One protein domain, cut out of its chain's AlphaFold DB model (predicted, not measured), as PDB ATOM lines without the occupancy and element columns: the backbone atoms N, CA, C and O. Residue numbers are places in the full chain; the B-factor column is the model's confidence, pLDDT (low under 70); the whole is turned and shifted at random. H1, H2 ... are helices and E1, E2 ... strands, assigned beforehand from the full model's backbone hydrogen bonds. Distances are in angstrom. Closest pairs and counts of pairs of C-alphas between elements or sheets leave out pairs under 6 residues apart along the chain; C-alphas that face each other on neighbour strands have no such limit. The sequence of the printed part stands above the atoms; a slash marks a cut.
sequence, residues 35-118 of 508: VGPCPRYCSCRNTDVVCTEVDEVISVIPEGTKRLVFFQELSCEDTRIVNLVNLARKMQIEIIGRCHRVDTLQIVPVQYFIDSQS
ATOM      1  N   VAL A  35      80.158  -9.991  43.317       76.94
ATOM      2  CA  VAL A  35      80.852  -9.361  44.446       76.94
ATOM      3  C   VAL A  35      82.345  -9.685  44.378       76.94
ATOM      4  O   VAL A  35      82.769 -10.817  44.602       76.94
ATOM      5  N   GLY A  36      83.156  -8.675  44.064       78.56
ATOM      6  CA  GLY A  36      84.618  -8.774  44.017       78.56
ATOM      7  C   GLY A  36      85.234  -8.193  42.738       78.56
ATOM      8  O   GLY A  36      84.514  -7.793  41.823       78.56
ATOM      9  N   PRO A  37      86.574  -8.118  42.661       81.31
ATOM     10  CA  PRO A  37      87.269  -7.617  41.479       81.31
ATOM     11  C   PRO A  37      87.119  -8.590  40.302       81.31
ATOM     12  O   PRO A  37      87.365  -9.787  40.444       81.31
ATOM     13  N   CYS A  38      86.759  -8.075  39.125       78.75
ATOM     14  CA  CYS A  38      86.761  -8.878  37.902       78.75
ATOM     15  C   CYS A  38      88.201  -9.309  37.550       78.75
ATOM     16  O   CYS A  38      89.101  -8.464  37.632       78.75
ATOM     17  N   PRO A  39      88.459 -10.574  37.158       80.31
ATOM     18  CA  PRO A  39      89.814 -11.012  36.838       80.31
ATOM     19  C   PRO A  39      90.366 -10.317  35.586       80.31
ATOM     20  O   PRO A  39      89.624  -9.881  34.702       80.31
ATOM     21  N   ARG A  40      91.695 -10.227  35.496       73.75
ATOM     22  CA  ARG A  40      92.376  -9.629  34.343       73.75
ATOM     23  C   ARG A  40      92.061 -10.426  33.071       73.75
ATOM     24  O   ARG A  40      91.965 -11.646  33.117       73.75
ATOM     25  N   TYR A  41      91.898  -9.724  31.947       74.69
ATOM     26  CA  TYR A  41      91.459 -10.288  30.658       74.69
ATOM     27  C   TYR A  41      90.044 -10.901  30.666       74.69
ATOM     28  O   TYR A  41      89.668 -11.587  29.713       74.69
ATOM     29  N   CYS A  42      89.230 -10.614  31.689       73.38
ATOM     30  CA  CYS A  42      87.837 -11.046  31.777       73.38
ATOM     31  C   CYS A  42      86.853  -9.868  31.816       73.38
ATOM     32  O   CYS A  42      87.171  -8.767  32.260       73.38
ATOM     33  N   SER A  43      85.633 -10.124  31.349       76.38
ATOM     34  CA  SER A  43      84.469  -9.245  31.461       76.38
ATOM     35  C   SER A  43      83.439  -9.892  32.384       76.38
ATOM     36  O   SER A  43      83.157 -11.082  32.251       76.38
ATOM     37  N   CYS A  44      82.896  -9.131  33.329       78.31
ATOM     38  CA  CYS A  44      82.042  -9.636  34.403       78.31
ATOM     39  C   CYS A  44      80.654  -8.989  34.316       78.31
ATOM     40  O   CYS A  44      80.541  -7.766  34.400       78.31
ATOM     41  N   ARG A  45      79.592  -9.787  34.131       70.25
ATOM     42  CA  ARG A  45      78.220  -9.284  33.915       70.25
ATOM     43  C   ARG A  45      77.181 -10.218  34.539       70.25
ATOM     44  O   ARG A  45      77.150 -11.404  34.230       70.25
ATOM     45  N   ASN A  46      76.285  -9.673  35.366       77.94
ATOM     46  CA  ASN A  46      75.244 -10.404  36.108       77.94
ATOM     47  C   ASN A  46      75.819 -11.520  37.010       77.94
ATOM     48  O   ASN A  46      76.168 -11.257  38.152       77.94
ATOM     49  N   THR A  47      75.946 -12.745  36.489       75.69
ATOM     50  CA  THR A  47      76.514 -13.922  37.177       75.69
ATOM     51  C   THR A  47      77.599 -14.625  36.355       75.69
ATOM     52  O   THR A  47      78.012 -15.735  36.697       75.69
ATOM     53  N   ASP A  48      78.025 -14.012  35.250       75.00
ATOM     54  CA  ASP A  48      78.892 -14.620  34.246       75.00
ATOM     55  C   ASP A  48      80.237 -13.883  34.192       75.00
ATOM     56  O   ASP A  48      80.284 -12.647  34.159       75.00
ATOM     57  N   VAL A  49      81.329 -14.647  34.156       79.12
ATOM     58  CA  VAL A  49      82.705 -14.149  34.002       79.12
ATOM     59  C   VAL A  49      83.259 -14.690  32.687       79.12
ATOM     60  O   VAL A  49      83.281 -15.898  32.480       79.12
ATOM     61  N   VAL A  50      83.664 -13.802  31.778       76.12
ATOM     62  CA  VAL A  50      83.953 -14.125  30.370       76.12
ATOM     63  C   VAL A  50      85.360 -13.666  29.993       76.12
ATOM     64  O   VAL A  50      85.590 -12.475  29.786       76.12
ATOM     65  N   CYS A  51      86.301 -14.602  29.893       69.44
ATOM     66  CA  CYS A  51      87.731 -14.343  29.725       69.44
ATOM     67  C   CYS A  51      88.218 -14.532  28.279       69.44
ATOM     68  O   CYS A  51      87.939 -15.548  27.636       69.44
ATOM     69  N   THR A  52      88.990 -13.577  27.754       62.16
ATOM     70  CA  THR A  52      89.706 -13.752  26.474       62.16
ATOM     71  C   THR A  52      90.958 -14.601  26.641       62.16
ATOM     72  O   THR A  52      91.291 -15.374  25.748       62.16
ATOM     73  N   GLU A  53      91.622 -14.477  27.790       73.56
ATOM     74  CA  GLU A  53      92.852 -15.182  28.144       73.56
ATOM     75  C   GLU A  53      92.776 -15.690  29.586       73.56
ATOM     76  O   GLU A  53      92.092 -15.101  30.423       73.56
ATOM     77  N   VAL A  54      93.464 -16.795  29.870       70.81
ATOM     78  CA  VAL A  54      93.564 -17.375  31.212       70.81
ATOM     79  C   VAL A  54      94.892 -16.919  31.818       70.81
ATOM     80  O   VAL A  54      95.957 -17.440  31.479       70.81
ATOM     81  N   ASP A  55      94.824 -15.912  32.687       71.00
ATOM     82  CA  ASP A  55      95.968 -15.420  33.462       71.00
ATOM     83  C   ASP A  55      96.461 -16.510  34.442       71.00
ATOM     84  O   ASP A  55      95.696 -17.365  34.896       71.00
ATOM     85  N   GLU A  56      97.743 -16.477  34.801       61.09
ATOM     86  CA  GLU A  56      98.330 -17.367  35.810       61.09
ATOM     87  C   GLU A  56      97.723 -17.121  37.207       61.09
ATOM     88  O   GLU A  56      97.723 -18.006  38.065       61.09
ATOM     89  N   VAL A  57      97.140 -15.931  37.409       54.41
ATOM     90  CA  VAL A  57      96.575 -15.454  38.681       54.41
ATOM     91  C   VAL A  57      95.034 -15.467  38.719       54.41
ATOM     92  O   VAL A  57      94.436 -14.745  39.518       54.41
ATOM     93  N   ILE A  58      94.340 -16.311  37.934       63.59
ATOM     94  CA  ILE A  58      92.891 -16.566  38.146       63.59
ATOM     95  C   ILE A  58      92.683 -17.516  39.347       63.59
ATOM     96  O   ILE A  58      92.177 -18.632  39.243       63.59
ATOM     97  N   SER A  59      93.115 -17.046  40.518       59.50
ATOM     98  CA  SER A  59      92.916 -17.657  41.838       59.50
ATOM     99  C   SER A  59      91.727 -17.054  42.598       59.50
ATOM    100  O   SER A  59      91.286 -17.616  43.601       59.50
ATOM    101  N   VAL A  60      91.193 -15.931  42.106       69.75
ATOM    102  CA  VAL A  60      90.030 -15.220  42.642       69.75
ATOM    103  C   VAL A  60      89.001 -15.069  41.524       69.75
ATOM    104  O   VAL A  60      89.253 -14.392  40.530       69.75
ATOM    105  N   ILE A  61      87.841 -15.696  41.698       79.75
ATOM    106  CA  ILE A  61      86.643 -15.477  40.880       79.75
ATOM    107  C   ILE A  61      85.634 -14.717  41.759       79.75
ATOM    108  O   ILE A  61      85.490 -15.095  42.925       79.75
ATOM    109  N   PRO A  62      84.941 -13.678  41.251       83.81
ATOM    110  CA  PRO A  62      83.922 -12.953  42.008       83.81
ATOM    111  C   PRO A  62      82.853 -13.861  42.624       83.81
ATOM    112  O   PRO A  62      82.366 -14.806  41.992       83.81
ATOM    113  N   GLU A  63      82.444 -13.551  43.850       82.56
ATOM    114  CA  GLU A  63      81.366 -14.258  44.532       82.56
ATOM    115  C   GLU A  63      80.025 -14.000  43.819       82.56
ATOM    116  O   GLU A  63      79.787 -12.928  43.259       82.56
ATOM    117  N   GLY A  64      79.168 -15.024  43.769       80.25
ATOM    118  CA  GLY A  64      77.951 -15.022  42.949       80.25
ATOM    119  C   GLY A  64      78.151 -15.436  41.483       80.25
ATOM    120  O   GLY A  64      77.161 -15.558  40.757       80.25
ATOM    121  N   THR A  65      79.388 -15.707  41.039       84.50
ATOM    122  CA  THR A  65      79.636 -16.297  39.711       84.50
ATOM    123  C   THR A  65      78.968 -17.665  39.609       84.50
ATOM    124  O   THR A  65      79.196 -18.536  40.443       84.50
ATOM    125  N   LYS A  66      78.163 -17.860  38.561       79.88
ATOM    126  CA  LYS A  66      77.545 -19.147  38.203       79.88
ATOM    127  C   LYS A  66      78.224 -19.792  37.002       79.88
ATOM    128  O   LYS A  66      78.267 -21.016  36.924       79.88
ATOM    129  N   ARG A  67      78.745 -18.978  36.076       77.25
ATOM    130  CA  ARG A  67      79.335 -19.435  34.812       77.25
ATOM    131  C   ARG A  67      80.655 -18.734  34.529       77.25
ATOM    132  O   ARG A  67      80.754 -17.512  34.653       77.25
ATOM    133  N   LEU A  68      81.649 -19.511  34.120       79.06
ATOM    134  CA  LEU A  68      82.987 -19.053  33.769       79.06
ATOM    135  C   LEU A  68      83.292 -19.464  32.328       79.06
ATOM    136  O   LEU A  68      83.548 -20.633  32.043       79.06
ATOM    137  N   VAL A  69      83.246 -18.493  31.421       72.31
ATOM    138  CA  VAL A  69      83.504 -18.674  29.991       72.31
ATOM    139  C   VAL A  69      84.951 -18.296  29.684       72.31
ATOM    140  O   VAL A  69      85.409 -17.252  30.145       72.31
ATOM    141  N   PHE A  70      85.665 -19.071  28.865       75.94
ATOM    142  CA  PHE A  70      86.944 -18.623  28.304       75.94
ATOM    143  C   PHE A  70      87.209 -19.130  26.883       75.94
ATOM    144  O   PHE A  70      86.788 -20.220  26.497       75.94
ATOM    145  N   PHE A  71      87.932 -18.315  26.107       60.59
ATOM    146  CA  PHE A  71      88.128 -18.513  24.664       60.59
ATOM    147  C   PHE A  71      89.571 -18.841  24.237       60.59
ATOM    148  O   PHE A  71      89.828 -18.980  23.043       60.59
ATOM    149  N   GLN A  72      90.518 -18.943  25.174       65.25
ATOM    150  CA  GLN A  72      91.923 -19.219  24.854       65.25
ATOM    151  C   GLN A  72      92.152 -20.719  24.609       65.25
ATOM    152  O   GLN A  72      91.867 -21.540  25.478       65.25
ATOM    153  N   GLU A  73      92.710 -21.071  23.448       61.22
ATOM    154  CA  GLU A  73      92.949 -22.459  23.012       61.22
ATOM    155  C   GLU A  73      94.186 -23.091  23.689       61.22
ATOM    156  O   GLU A  73      95.135 -23.522  23.036       61.22
ATOM    157  N   LEU A  74      94.190 -23.139  25.023       67.50
ATOM    158  CA  LEU A  74      95.271 -23.731  25.817       67.50
ATOM    159  C   LEU A  74      95.278 -25.266  25.758       67.50
ATOM    160  O   LEU A  74      94.289 -25.905  25.388       67.50
ATOM    161  N   SER A  75      96.405 -25.860  26.154       76.50
ATOM    162  CA  SER A  75      96.496 -27.307  26.373       76.50
ATOM    163  C   SER A  75      95.601 -27.717  27.549       76.50
ATOM    164  O   SER A  75      95.476 -26.984  28.529       76.50
ATOM    165  N   CYS A  76      94.986 -28.900  27.488       72.88
ATOM    166  CA  CYS A  76      94.235 -29.447  28.626       72.88
ATOM    167  C   CYS A  76      95.135 -29.778  29.825       72.88
ATOM    168  O   CYS A  76      94.673 -29.867  30.959       72.88
ATOM    169  N   GLU A  77      96.422 -29.962  29.557       77.88
ATOM    170  CA  GLU A  77      97.487 -30.219  30.510       77.88
ATOM    171  C   GLU A  77      98.150 -28.914  31.030       77.88
ATOM    172  O   GLU A  77      99.053 -28.979  31.863       77.88
ATOM    173  N   ASP A  78      97.699 -27.731  30.580       79.31
ATOM    174  CA  ASP A  78      98.167 -26.418  31.052       79.31
ATOM    175  C   ASP A  78      97.768 -26.184  32.521       79.31
ATOM    176  O   ASP A  78      96.598 -26.293  32.905       79.31
ATOM    177  N   THR A  79      98.742 -25.824  33.360       74.62
ATOM    178  CA  THR A  79      98.562 -25.636  34.810       74.62
ATOM    179  C   THR A  79      97.495 -24.600  35.155       74.62
ATOM    180  O   THR A  79      96.825 -24.732  36.182       74.62
ATOM    181  N   ARG A  80      97.275 -23.601  34.295       76.44
ATOM    182  CA  ARG A  80      96.253 -22.566  34.488       76.44
ATOM    183  C   ARG A  80      94.854 -23.141  34.313       76.44
ATOM    184  O   ARG A  80      93.990 -22.882  35.147       76.44
ATOM    185  N   ILE A  81      94.655 -23.998  33.308       77.75
ATOM    186  CA  ILE A  81      93.406 -24.747  33.108       77.75
ATOM    187  C   ILE A  81      93.150 -25.672  34.303       77.75
ATOM    188  O   ILE A  81      92.054 -25.656  34.863       77.75
ATOM    189  N   VAL A  82      94.167 -26.408  34.766       75.88
ATOM    190  CA  VAL A  82      94.063 -27.293  35.944       75.88
ATOM    191  C   VAL A  82      93.679 -26.518  37.215       75.88
ATOM    192  O   VAL A  82      92.839 -26.984  37.993       75.88
ATOM    193  N   ASN A  83      94.240 -25.325  37.429       76.75
ATOM    194  CA  ASN A  83      93.898 -24.461  38.563       76.75
ATOM    195  C   ASN A  83      92.455 -23.938  38.469       76.75
ATOM    196  O   ASN A  83      91.690 -24.068  39.428       76.75
ATOM    197  N   LEU A  84      92.064 -23.425  37.298       78.12
ATOM    198  CA  LEU A  84      90.724 -22.900  37.013       78.12
ATOM    199  C   LEU A  84      89.634 -23.959  37.260       78.12
ATOM    200  O   LEU A  84      88.638 -23.703  37.935       78.12
ATOM    201  N   VAL A  85      89.879 -25.180  36.776       76.38
ATOM    202  CA  VAL A  85      89.040 -26.370  36.967       76.38
ATOM    203  C   VAL A  85      88.845 -26.706  38.446       76.38
ATOM    204  O   VAL A  85      87.724 -26.971  38.885       76.38
ATOM    205  N   ASN A  86      89.914 -26.669  39.242       76.00
ATOM    206  CA  ASN A  86      89.822 -26.944  40.674       76.00
ATOM    207  C   ASN A  86      89.074 -25.843  41.442       76.00
ATOM    208  O   ASN A  86      88.331 -26.157  42.375       76.00
ATOM    209  N   LEU A  87      89.225 -24.579  41.035       76.62
ATOM    210  CA  LEU A  87      88.516 -23.447  41.630       76.62
ATOM    211  C   LEU A  87      87.009 -23.504  41.333       76.62
ATOM    212  O   LEU A  87      86.201 -23.456  42.262       76.62
ATOM    213  N   ALA A  88      86.622 -23.709  40.072       79.44
ATOM    214  CA  ALA A  88      85.219 -23.835  39.680       79.44
ATOM    215  C   ALA A  88      84.526 -25.037  40.343       79.44
ATOM    216  O   ALA A  88      83.431 -24.889  40.884       79.44
ATOM    217  N   ARG A  89      85.197 -26.196  40.416       77.62
ATOM    218  CA  ARG A  89      84.704 -27.385  41.137       77.62
ATOM    219  C   ARG A  89      84.466 -27.113  42.627       77.62
ATOM    220  O   ARG A  89      83.503 -27.625  43.190       77.62
ATOM    221  N   LYS A  90      85.320 -26.306  43.271       78.62
ATOM    222  CA  LYS A  90      85.156 -25.891  44.677       78.62
ATOM    223  C   LYS A  90      83.964 -24.941  44.872       78.62
ATOM    224  O   LYS A  90      83.349 -24.971  45.932       78.62
ATOM    225  N   MET A  91      83.657 -24.112  43.873       78.38
ATOM    226  CA  MET A  91      82.621 -23.070  43.928       78.38
ATOM    227  C   MET A  91      81.301 -23.449  43.222       78.38
ATOM    228  O   MET A  91      80.387 -22.635  43.195       78.38
ATOM    229  N   GLN A  92      81.188 -24.666  42.672       79.81
ATOM    230  CA  GLN A  92      80.043 -25.141  41.872       79.81
ATOM    231  C   GLN A  92      79.727 -24.261  40.642       79.81
ATOM    232  O   GLN A  92      78.568 -24.038  40.298       79.81
ATOM    233  N   ILE A  93      80.774 -23.777  39.968       81.31
ATOM    234  CA  ILE A  93      80.681 -22.918  38.776       81.31
ATOM    235  C   ILE A  93      80.699 -23.776  37.501       81.31
ATOM    236  O   ILE A  93      81.555 -24.648  37.352       81.31
ATOM    237  N   GLU A  94      79.802 -23.488  36.555       75.81
ATOM    238  CA  GLU A  94      79.806 -24.069  35.205       75.81
ATOM    239  C   GLU A  94      81.000 -23.520  34.400       75.81
ATOM    240  O   GLU A  94      81.076 -22.310  34.163       75.81
ATOM    241  N   ILE A  95      81.931 -24.378  33.960       76.44
ATOM    242  CA  ILE A  95      83.009 -23.967  33.043       76.44
ATOM    243  C   ILE A  95      82.586 -24.159  31.587       76.44
ATOM    244  O   ILE A  95      82.302 -25.267  31.131       76.44
ATOM    245  N   ILE A  96      82.669 -23.071  30.827       67.56
ATOM    246  CA  ILE A  96      82.402 -23.008  29.393       67.56
ATOM    247  C   ILE A  96      83.709 -22.618  28.690       67.56
ATOM    248  O   ILE A  96      84.002 -21.453  28.436       67.56
ATOM    249  N   GLY A  97      84.528 -23.616  28.384       67.00
ATOM    250  CA  GLY A  97      85.795 -23.429  27.684       67.00
ATOM    251  C   GLY A  97      86.194 -24.694  26.941       67.00
ATOM    252  O   GLY A  97      85.622 -25.765  27.165       67.00
ATOM    253  N   ARG A  98      87.180 -24.583  26.052       61.03
ATOM    254  CA  ARG A  98      87.757 -25.721  25.327       61.03
ATOM    255  C   ARG A  98      89.273 -25.713  25.473       61.03
ATOM    256  O   ARG A  98      89.875 -24.652  25.597       61.03
ATOM    257  N   CYS A  99      89.869 -26.895  25.456       64.75
ATOM    258  CA  CYS A  99      91.314 -27.082  25.500       64.75
ATOM    259  C   CYS A  99      91.729 -28.130  24.462       64.75
ATOM    260  O   CYS A  99      90.933 -29.003  24.102       64.75
ATOM    261  N   HIS A 100      92.959 -28.045  23.960       69.44
ATOM    262  CA  HIS A 100      93.512 -29.049  23.056       69.44
ATOM    263  C   HIS A 100      94.325 -30.083  23.842       69.44
ATOM    264  O   HIS A 100      95.119 -29.734  24.713       69.44
ATOM    265  N   ARG A 101      94.163 -31.372  23.539       65.81
ATOM    266  CA  ARG A 101      95.034 -32.415  24.102       65.81
ATOM    267  C   ARG A 101      96.330 -32.515  23.300       65.81
ATOM    268  O   ARG A 101      96.284 -32.696  22.082       65.81
ATOM    269  N   VAL A 102      97.480 -32.431  23.971       63.28
ATOM    270  CA  VAL A 102      98.809 -32.377  23.315       63.28
ATOM    271  C   VAL A 102      99.153 -33.656  22.528       63.28
ATOM    272  O   VAL A 102      99.885 -33.598  21.545       63.28
ATOM    273  N   ASP A 103      98.599 -34.809  22.908       48.25
ATOM    274  CA  ASP A 103      98.873 -36.117  22.286       48.25
ATOM    275  C   ASP A 103      98.083 -36.399  20.991       48.25
ATOM    276  O   ASP A 103      98.469 -37.254  20.195       48.25
ATOM    277  N   THR A 104      96.952 -35.720  20.796       52.12
ATOM    278  CA  THR A 104      95.940 -36.045  19.773       52.12
ATOM    279  C   THR A 104      95.496 -34.834  18.958       52.12
ATOM    280  O   THR A 104      94.807 -35.009  17.953       52.12
ATOM    281  N   LEU A 105      95.871 -33.620  19.382       49.41
ATOM    282  CA  LEU A 105      95.377 -32.334  18.872       49.41
ATOM    283  C   LEU A 105      93.837 -32.220  18.912       49.41
ATOM    284  O   LEU A 105      93.232 -31.446  18.172       49.41
ATOM    285  N   GLN A 106      93.189 -33.007  19.777       51.06
ATOM    286  CA  GLN A 106      91.737 -33.053  19.908       51.06
ATOM    287  C   GLN A 106      91.255 -31.920  20.821       51.06
ATOM    288  O   GLN A 106      91.692 -31.820  21.967       51.06
ATOM    289  N   ILE A 107      90.339 -31.086  20.319       53.22
ATOM    290  CA  ILE A 107      89.772 -29.950  21.059       53.22
ATOM    291  C   ILE A 107      88.543 -30.413  21.854       53.22
ATOM    292  O   ILE A 107      87.452 -30.586  21.297       53.22
ATOM    293  N   VAL A 108      88.703 -30.593  23.164       58.75
ATOM    294  CA  VAL A 108      87.667 -31.107  24.077       58.75
ATOM    295  C   VAL A 108      87.085 -29.984  24.956       58.75
ATOM    296  O   VAL A 108      87.766 -28.983  25.189       58.75
ATOM    297  N   PRO A 109      85.835 -30.098  25.450       62.12
ATOM    298  CA  PRO A 109      85.306 -29.180  26.460       62.12
ATOM    299  C   PRO A 109      86.097 -29.296  27.768       62.12
ATOM    300  O   PRO A 109      86.409 -30.399  28.205       62.12
ATOM    301  N   VAL A 110      86.377 -28.185  28.443       69.56
ATOM    302  CA  VAL A 110      87.149 -28.206  29.700       69.56
ATOM    303  C   VAL A 110      86.344 -28.824  30.848       69.56
ATOM    304  O   VAL A 110      86.938 -29.463  31.712       69.56
ATOM    305  N   GLN A 111      85.007 -28.763  30.804       60.41
ATOM    306  CA  GLN A 111      84.135 -29.509  31.724       60.41
ATOM    307  C   GLN A 111      84.476 -31.013  31.748       60.41
ATOM    308  O   GLN A 111      84.594 -31.603  32.816       60.41
ATOM    309  N   TYR A 112      84.766 -31.609  30.586       57.62
ATOM    310  CA  TYR A 112      85.171 -33.015  30.484       57.62
ATOM    311  C   TYR A 112      86.503 -33.307  31.203       57.62
ATOM    312  O   TYR A 112      86.685 -34.383  31.775       57.62
ATOM    313  N   PHE A 113      87.434 -32.345  31.223       60.03
ATOM    314  CA  PHE A 113      88.660 -32.466  32.012       60.03
ATOM    315  C   PHE A 113      88.367 -32.461  33.522       60.03
ATOM    316  O   PHE A 113      88.962 -33.268  34.236       60.03
ATOM    317  N   ILE A 114      87.425 -31.632  34.001       56.56
ATOM    318  CA  ILE A 114      86.947 -31.674  35.400       56.56
ATOM    319  C   ILE A 114      86.479 -33.086  35.751       56.56
ATOM    320  O   ILE A 114      86.977 -33.683  36.708       56.56
ATOM    321  N   ASP A 115      85.580 -33.624  34.928       52.84
ATOM    322  CA  ASP A 115      84.939 -34.916  35.153       52.84
ATOM    323  C   ASP A 115      85.980 -36.058  35.157       52.84
ATOM    324  O   ASP A 115      85.890 -36.980  35.967       52.84
ATOM    325  N   SER A 116      87.028 -35.954  34.325       51.16
ATOM    326  CA  SER A 116      88.150 -36.911  34.263       51.16
ATOM    327  C   SER A 116      89.100 -36.906  35.471       51.16
ATOM    328  O   SER A 116      89.783 -37.905  35.707       51.16
ATOM    329  N   GLN A 117      89.174 -35.800  36.220       54.25
ATOM    330  CA  GLN A 117      90.005 -35.688  37.429       54.25
ATOM    331  C   GLN A 117      89.243 -36.158  38.680       54.25
ATOM    332  O   GLN A 117      89.850 -36.507  39.697       54.25
ATOM    333  N   SER A 118      87.910 -36.184  38.622       46.56
ATOM    334  CA  SER A 118      87.073 -36.824  39.635       46.56
ATOM    335  C   SER A 118      87.043 -38.350  39.496       46.56
ATOM    336  O   SER A 118      86.951 -38.894  38.406       46.56
TER     337      SER A 118
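What this domain is: This is residues 35 to 118 of the 508 residues of a protein of Trichoplax sp. H2 (UniProt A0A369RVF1). A small, twisted sheet of four short strands, E1 to E4, has two helices, H1 and H2, packed at its E4 edge and crossing each other nearly at right angles. Past E4 the chain turns into a small two-strand hairpin, E5 and E6, at one end of the elongated whole. The printed part has 84 residues, in the order E1 E2 E3 H1 E4 E5 E6 H2; the larger sheet runs E1, E2, E3, E4 and is mixed, E5 and E6 are antiparallel, and the class is mixed, helices and strands. It is compact, with a radius of gyration of the C-alphas of 12.1 A and spans of 39 by 25 by 18 A.

Where its parts are: E1, residues 42 to 45, begins at C-alpha 42 (87.837, -11.046, 31.777). E2 is residues 48 to 51, E3 residues 67 to 70 and E4 residues 94 to 96. H1, residues 79 to 91, is 18.5 A long. E5 is residues 98 to 100 and E6 residues 107 to 109. H2, residues 110 to 117, is 11.1 A long and ends at C-alpha 117 (90.005, -35.688, 37.429).

How they stand to each other: E1 and E2 form an antiparallel hairpin, with N 43 and O 50 2.8 A apart. E2 and E3 are parallel, with N 51 and O 69 at 2.8 A. E3, H1 and E4 make a strand-helix-strand unit, two parallel neighbour strands with a helix between, its crossover right-handed; N 68 and O 94 are 2.9 A apart. H1 only grazes the sheet with residues 84 to 89, and H2 with residues 110 to 114. H1 and H2 touch, about perpendicular at 83 degrees, the closest C-alphas being those of Val 85 and Ile 114, 5.9 A apart. E4 runs on into E5 at 57 degrees. E5 and E6 form a hairpin, with N 108 and O 99 at 2.9 A. In H1 and H2 every O i to N i+4 pair is within hydrogen-bond range.

The domain as a whole: The C-alphas farthest apart are those of Val 35 and Thr 104, 39.4 A. The printed part has no cut. The link from E2 to E3, residues 52 to 66, is long. The mean pLDDT of the printed part is 70.2, and residues 96 to 118 are among those under 70.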